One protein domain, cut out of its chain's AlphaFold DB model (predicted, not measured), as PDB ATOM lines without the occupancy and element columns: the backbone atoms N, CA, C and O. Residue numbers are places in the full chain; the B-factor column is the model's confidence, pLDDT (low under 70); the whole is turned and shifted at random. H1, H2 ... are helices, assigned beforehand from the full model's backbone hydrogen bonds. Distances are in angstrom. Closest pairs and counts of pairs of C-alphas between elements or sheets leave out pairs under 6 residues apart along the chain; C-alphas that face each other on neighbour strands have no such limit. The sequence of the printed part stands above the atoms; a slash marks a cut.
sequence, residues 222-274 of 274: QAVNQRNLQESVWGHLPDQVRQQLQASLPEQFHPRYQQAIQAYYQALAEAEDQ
ATOM      1  N   GLN A 222     116.121 202.750 274.337       75.50
ATOM      2  CA  GLN A 222     115.879 203.742 275.382       75.50
ATOM      3  C   GLN A 222     115.741 205.161 274.806       75.50
ATOM      4  O   GLN A 222     114.875 205.911 275.254       75.50
ATOM      5  N   ALA A 223     116.532 205.517 273.790       75.94
ATOM      6  CA  ALA A 223     116.418 206.808 273.110       75.94
ATOM      7  C   ALA A 223     115.085 206.954 272.354       75.94
ATOM      8  O   ALA A 223     114.426 207.989 272.457       75.94
ATOM      9  N   VAL A 224     114.647 205.903 271.653       79.50
ATOM     10  CA  VAL A 224     113.351 205.891 270.948       79.50
ATOM     11  C   VAL A 224     112.187 205.973 271.936       79.50
ATOM     12  O   VAL A 224     111.260 206.750 271.728       79.50
ATOM     13  N   ASN A 225     112.254 205.250 273.056       80.19
ATOM     14  CA  ASN A 225     111.226 205.314 274.095       80.19
ATOM     15  C   ASN A 225     111.137 206.698 274.746       80.19
ATOM     16  O   ASN A 225     110.035 207.186 274.980       80.19
ATOM     17  N   GLN A 226     112.271 207.357 275.001       78.75
ATOM     18  CA  GLN A 226     112.269 208.731 275.510       78.75
ATOM     19  C   GLN A 226     111.663 209.710 274.506       78.75
ATOM     20  O   GLN A 226     110.885 210.576 274.900       78.75
ATOM     21  N   ARG A 227     111.967 209.547 273.215       76.56
ATOM     22  CA  ARG A 227     111.386 210.376 272.156       76.56
ATOM     23  C   ARG A 227     109.872 210.186 272.061       76.56
ATOM     24  O   ARG A 227     109.147 211.171 272.094       76.56
ATOM     25  N   ASN A 228     109.396 208.942 272.076       79.38
ATOM     26  CA  ASN A 228     107.964 208.627 272.086       79.38
ATOM     27  C   ASN A 228     107.258 209.178 273.334       79.38
ATOM     28  O   ASN A 228     106.125 209.647 273.253       79.38
ATOM     29  N   LEU A 229     107.924 209.156 274.493       80.38
ATOM     30  CA  LEU A 229     107.379 209.733 275.720       80.38
ATOM     31  C   LEU A 229     107.258 211.257 275.602       80.38
ATOM     32  O   LEU A 229     106.201 211.806 275.898       80.38
ATOM     33  N   GLN A 230     108.299 211.934 275.116       74.81
ATOM     34  CA  GLN A 230     108.271 213.379 274.868       74.81
ATOM     35  C   GLN A 230     107.192 213.752 273.848       74.81
ATOM     36  O   GLN A 230     106.447 214.702 274.065       74.81
ATOM     37  N   GLU A 231     107.052 212.970 272.778       76.62
ATOM     38  CA  GLU A 231     105.990 213.133 271.786       76.62
ATOM     39  C   GLU A 231     104.605 212.873 272.382       76.62
ATOM     40  O   GLU A 231     103.673 213.567 272.017       76.62
ATOM     41  N   SER A 232     104.441 211.962 273.342       78.94
ATOM     42  CA  SER A 232     103.151 211.758 274.021       78.94
ATOM     43  C   SER A 232     102.800 212.888 274.999       78.94
ATOM     44  O   SER A 232     101.644 213.297 275.084       78.94
ATOM     45  N   VAL A 233     103.797 213.436 275.701       80.00
ATOM     46  CA  VAL A 233     103.627 214.528 276.674       80.00
ATOM     47  C   VAL A 233     103.415 215.867 275.963       80.00
ATOM     48  O   VAL A 233     102.679 216.723 276.449       80.00
ATOM     49  N   TRP A 234     104.021 216.043 274.787       77.75
ATOM     50  CA  TRP A 234     103.915 217.253 273.967       77.75
ATOM     51  C   TRP A 234     103.068 217.062 272.701       77.75
ATOM     52  O   TRP A 234     103.109 217.909 271.810       77.75
ATOM     53  N   GLY A 235     102.287 215.981 272.608       71.88
ATOM     54  CA  GLY A 235     101.710 215.435 271.363       71.88
ATOM     55  C   GLY A 235     100.662 216.262 270.635       71.88
ATOM     56  O   GLY A 235     100.133 215.834 269.612       71.88
ATOM     57  N   HIS A 236     100.367 217.459 271.126       79.69
ATOM     58  CA  HIS A 236      99.482 218.414 270.463       79.69
ATOM     59  C   HIS A 236     100.198 219.704 270.063       79.69
ATOM     60  O   HIS A 236      99.588 220.573 269.443       79.69
ATOM     61  N   LEU A 237     101.483 219.843 270.396       83.75
ATOM     62  CA  LEU A 237     102.261 221.004 269.997       83.75
ATOM     63  C   LEU A 237     102.809 220.813 268.576       83.75
ATOM     64  O   LEU A 237     103.477 219.800 268.331       83.75
ATOM     65  N   PRO A 238     102.594 221.788 267.667       90.56
ATOM     66  CA  PRO A 238     103.241 221.809 266.360       90.56
ATOM     67  C   PRO A 238     104.761 221.695 266.495       90.56
ATOM     68  O   PRO A 238     105.349 222.295 267.401       90.56
ATOM     69  N   ASP A 239     105.407 220.974 265.576       83.81
ATOM     70  CA  ASP A 239     106.851 220.699 265.655       83.81
ATOM     71  C   ASP A 239     107.692 221.982 265.737       83.81
ATOM     72  O   ASP A 239     108.685 222.027 266.460       83.81
ATOM     73  N   GLN A 240     107.242 223.065 265.095       88.19
ATOM     74  CA  GLN A 240     107.899 224.372 265.162       88.19
ATOM     75  C   GLN A 240     107.931 224.948 266.590       88.19
ATOM     76  O   GLN A 240     108.958 225.462 267.032       88.19
ATOM     77  N   VAL A 241     106.830 224.822 267.337       86.62
ATOM     78  CA  VAL A 241     106.741 225.289 268.731       86.62
ATOM     79  C   VAL A 241     107.584 224.395 269.636       86.62
ATOM     80  O   VAL A 241     108.251 224.882 270.548       86.62
ATOM     81  N   ARG A 242     107.611 223.088 269.357       87.62
ATOM     82  CA  ARG A 242     108.428 222.124 270.104       87.62
ATOM     83  C   ARG A 242     109.921 222.424 269.967       87.62
ATOM     84  O   ARG A 242     110.614 222.481 270.978       87.62
ATOM     85  N   GLN A 243     110.395 222.673 268.746       86.00
ATOM     86  CA  GLN A 243     111.787 223.056 268.489       86.00
ATOM     87  C   GLN A 243     112.144 224.379 269.169       86.00
ATOM     88  O   GLN A 243     113.214 224.495 269.762       86.00
ATOM     89  N   GLN A 244     111.240 225.362 269.143       88.62
ATOM     90  CA  GLN A 244     111.465 226.641 269.813       88.62
ATOM     91  C   GLN A 244     111.545 226.485 271.336       88.62
ATOM     92  O   GLN A 244     112.435 227.063 271.954       88.62
ATOM     93  N   LEU A 245     110.669 225.674 271.938       84.12
ATOM     94  CA  LEU A 245     110.722 225.372 273.368       84.12
ATOM     95  C   LEU A 245     112.020 224.653 273.727       84.12
ATOM     96  O   LEU A 245     112.722 225.123 274.615       84.12
ATOM     97  N   GLN A 246     112.385 223.595 272.999       82.88
ATOM     98  CA  GLN A 246     113.645 222.876 273.211       82.88
ATOM     99  C   GLN A 246     114.870 223.790 273.083       82.88
ATOM    100  O   GLN A 246     115.768 223.702 273.911       82.88
ATOM    101  N   ALA A 247     114.892 224.696 272.103       84.19
ATOM    102  CA  ALA A 247     115.978 225.661 271.932       84.19
ATOM    103  C   ALA A 247     115.993 226.753 273.016       84.19
ATOM    104  O   ALA A 247     117.046 227.306 273.328       84.19
ATOM    105  N   SER A 248     114.824 227.091 273.568       80.81
ATOM    106  CA  SER A 248     114.678 228.100 274.620       80.81
ATOM    107  C   SER A 248     114.898 227.556 276.027       80.81
ATOM    108  O   SER A 248     115.123 228.357 276.932       80.81
ATOM    109  N   LEU A 249     114.823 226.234 276.228       75.94
ATOM    110  CA  LEU A 249     115.141 225.616 277.507       75.94
ATOM    111  C   LEU A 249     116.639 225.817 277.747       75.94
ATOM    112  O   LEU A 249     117.455 225.221 277.041       75.94
ATOM    113  N   PRO A 250     117.038 226.649 278.723       67.44
ATOM    114  CA  PRO A 250     118.439 226.732 279.061       67.44
ATOM    115  C   PRO A 250     118.863 225.357 279.587       67.44
ATOM    116  O   PRO A 250     118.338 224.887 280.593       67.44
ATOM    117  N   GLU A 251     119.856 224.731 278.952       66.69
ATOM    118  CA  GLU A 251     120.537 223.542 279.502       66.69
ATOM    119  C   GLU A 251     121.201 223.826 280.865       66.69
ATOM    120  O   GLU A 251     121.709 222.922 281.531       66.69
ATOM    121  N   GLN A 252     121.190 225.081 281.325       72.00
ATOM    122  CA  GLN A 252     121.512 225.407 282.703       72.00
ATOM    123  C   GLN A 252     120.413 224.898 283.632       72.00
ATOM    124  O   GLN A 252     119.389 225.545 283.857       72.00
ATOM    125  N   PHE A 253     120.684 223.737 284.226       67.19
ATOM    126  CA  PHE A 253     120.006 223.271 285.424       67.19
ATOM    127  C   PHE A 253     119.890 224.418 286.429       67.19
ATOM    128  O   PHE A 253     120.877 225.081 286.757       67.19
ATOM    129  N   HIS A 254     118.674 224.652 286.924       79.12
ATOM    130  CA  HIS A 254     118.438 225.685 287.921       79.12
ATOM    131  C   HIS A 254     119.383 225.439 289.116       79.12
ATOM    132  O   HIS A 254     119.408 224.314 289.628       79.12
ATOM    133  N   PRO A 255     120.128 226.443 289.613       81.56
ATOM    134  CA  PRO A 255     121.165 226.243 290.635       81.56
ATOM    135  C   PRO A 255     120.645 225.602 291.935       81.56
ATOM    136  O   PRO A 255     121.402 224.980 292.674       81.56
ATOM    137  N   ARG A 256     119.332 225.683 292.191       78.94
ATOM    138  CA  ARG A 256     118.674 224.963 293.293       78.94
ATOM    139  C   ARG A 256     118.710 223.440 293.136       78.94
ATOM    140  O   ARG A 256     118.942 222.748 294.120       78.94
ATOM    141  N   TYR A 257     118.528 222.913 291.926       86.25
ATOM    142  CA  TYR A 257     118.600 221.468 291.692       86.25
ATOM    143  C   TYR A 257     120.022 220.943 291.853       86.25
ATOM    144  O   TYR A 257     120.204 219.844 292.360       86.25
ATOM    145  N   GLN A 258     121.035 221.742 291.509       88.25
ATOM    146  CA  GLN A 258     122.429 221.365 291.731       88.25
ATOM    147  C   GLN A 258     122.720 221.114 293.219       88.25
ATOM    148  O   GLN A 258     123.351 220.115 293.555       88.25
ATOM    149  N   GLN A 259     122.223 221.980 294.107       91.19
ATOM    150  CA  GLN A 259     122.380 221.811 295.555       91.19
ATOM    151  C   GLN A 259     121.638 220.572 296.069       91.19
ATOM    152  O   GLN A 259     122.205 219.802 296.838       91.19
ATOM    153  N   ALA A 260     120.406 220.344 295.602       91.06
ATOM    154  CA  ALA A 260     119.625 219.167 295.983       91.06
ATOM    155  C   ALA A 260     120.296 217.854 295.536       91.06
ATOM    156  O   ALA A 260     120.391 216.911 296.316       91.06
ATOM    157  N   ILE A 261     120.819 217.813 294.306       92.31
ATOM    158  CA  ILE A 261     121.550 216.657 293.773       92.31
ATOM    159  C   ILE A 261     122.821 216.403 294.595       92.31
ATOM    160  O   ILE A 261     123.092 215.262 294.961       92.31
ATOM    161  N   GLN A 262     123.585 217.450 294.923       95.56
ATOM    162  CA  GLN A 262     124.786 217.319 295.756       95.56
ATOM    163  C   GLN A 262     124.464 216.780 297.151       95.56
ATOM    164  O   GLN A 262     125.118 215.838 297.590       95.56
ATOM    165  N   ALA A 263     123.445 217.327 297.816       95.94
ATOM    166  CA  ALA A 263     123.026 216.870 299.138       95.94
ATOM    167  C   ALA A 263     122.589 215.395 299.122       95.94
ATOM    168  O   ALA A 263     122.978 214.627 299.998       95.94
ATOM    169  N   TYR A 264     121.841 214.983 298.093       95.81
ATOM    170  CA  TYR A 264     121.409 213.596 297.926       95.81
ATOM    171  C   TYR A 264     122.592 212.630 297.781       95.81
ATOM    172  O   TYR A 264     122.665 211.626 298.488       95.81
ATOM    173  N   TYR A 265     123.550 212.939 296.902       96.75
ATOM    174  CA  TYR A 265     124.723 212.080 296.722       96.75
ATOM    175  C   TYR A 265     125.676 212.109 297.920       96.75
ATOM    176  O   TYR A 265     126.328 211.106 298.194       96.75
ATOM    177  N   GLN A 266     125.731 213.219 298.660       96.12
ATOM    178  CA  GLN A 266     126.474 213.288 299.913       96.12
ATOM    179  C   GLN A 266     125.868 212.357 300.974       96.12
ATOM    180  O   GLN A 266     126.598 211.583 301.584       96.12
ATOM    181  N   ALA A 267     124.541 212.367 301.136       95.62
ATOM    182  CA  ALA A 267     123.849 211.466 302.059       95.62
ATOM    183  C   ALA A 267     124.033 209.983 301.682       95.62
ATOM    184  O   ALA A 267     124.213 209.141 302.557       95.62
ATOM    185  N   LEU A 268     124.034 209.667 300.383       96.00
ATOM    186  CA  LEU A 268     124.330 208.321 299.876       96.00
ATOM    187  C   LEU A 268     125.743 207.858 300.240       96.00
ATOM    188  O   LEU A 268     125.907 206.735 300.703       96.00
ATOM    189  N   ALA A 269     126.746 208.722 300.069       95.12
ATOM    190  CA  ALA A 269     128.125 208.393 300.418       95.12
ATOM    191  C   ALA A 269     128.294 208.153 301.929       95.12
ATOM    192  O   ALA A 269     128.956 207.205 302.334       95.12
ATOM    193  N   GLU A 270     127.646 208.967 302.766       93.12
ATOM    194  CA  GLU A 270     127.677 208.808 304.227       93.12
ATOM    195  C   GLU A 270     126.947 207.540 304.712       93.12
ATOM    196  O   GLU A 270     127.271 207.013 305.778       93.12
ATOM    197  N   ALA A 271     125.974 207.044 303.941       87.62
ATOM    198  CA  ALA A 271     125.245 205.813 304.234       87.62
ATOM    199  C   ALA A 271     126.010 204.536 303.837       87.62
ATOM    200  O   ALA A 271     125.791 203.500 304.456       87.62
ATOM    201  N   GLU A 272     126.890 204.586 302.829       81.88
ATOM    202  CA  GLU A 272     127.705 203.429 302.409       81.88
ATOM    203  C   GLU A 272     128.893 203.147 303.348       81.88
ATOM    204  O   GLU A 272     129.383 202.019 303.392       81.88
ATOM    205  N   ASP A 273     129.339 204.147 304.115       76.00
ATOM    206  CA  ASP A 273     130.457 204.035 305.064       76.00
ATOM    207  C   ASP A 273     130.052 203.507 306.465       76.00
ATOM    208  O   ASP A 273     130.917 203.351 307.335       76.00
ATOM    209  N   GLN A 274     128.760 203.233 306.706       56.03
ATOM    210  CA  GLN A 274     128.221 202.685 307.968       56.03
ATOM    211  C   GLN A 274     127.939 201.181 307.890       56.03
ATOM    212  O   GLN A 274     128.251 200.489 308.891       56.03
TER     213      GLN A 274
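Overview. This is residues 222 to 274 of the 274 residues of an uncharacterized protein of Planctomycetes bacterium FF011L (UniProt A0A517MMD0). Picture an open arch of three separate helices strung along the chain, with no helix packed on another. H1 makes one foot, H2 the shoulder beyond it, and H3, the longest helix, the other leg, which stands free across an open gap from H1. The printed part has 53 residues with three named helices in the order H1, H2, H3 and no named strand; the class is all helix. The whole is extended, with a radius of gyration of the C-alphas of 17.1 A, and spans 51 by 25 by 14 A, a rod in outline.

Arrangement. Start at H1, residues 222 to 233, and go on to H2, residues 239 to 248; the two are apart, with no C-alpha of the one within 8 A of the other, and a tight link of 5 residues joins them. By the same test H3, residues 255 to 272, is apart from H2, after a short link of 6 residues, and apart from H1. Look along the backbones of H1, H2 and H3 and you will find every O i to N i+4 pair within hydrogen-bond range.

Along the chain. Find C-alpha 222 at (115.879, 203.742, 275.382); from there H1 runs 16.4 A to C-alpha 233. H2 begins at C-alpha 239, at (106.851, 220.699, 265.655), and measures 14.0 A. H3 runs 26.5 A from C-alpha 255 to C-alpha 272, at (127.705, 203.429, 302.409).

Size, cuts and confidence. The two C-alphas farthest apart are those of Pro 238 and Gln 274, at 52.2 A. Residues 222 to 229 of H1 stand free, and so do residues 243 to 274. The printed part has no cut and ends at the chain's last residue, and neither link is long. Mean pLDDT of the printed part is 82.9; look for values under 70 at residues 250 to 251, 253 and 274.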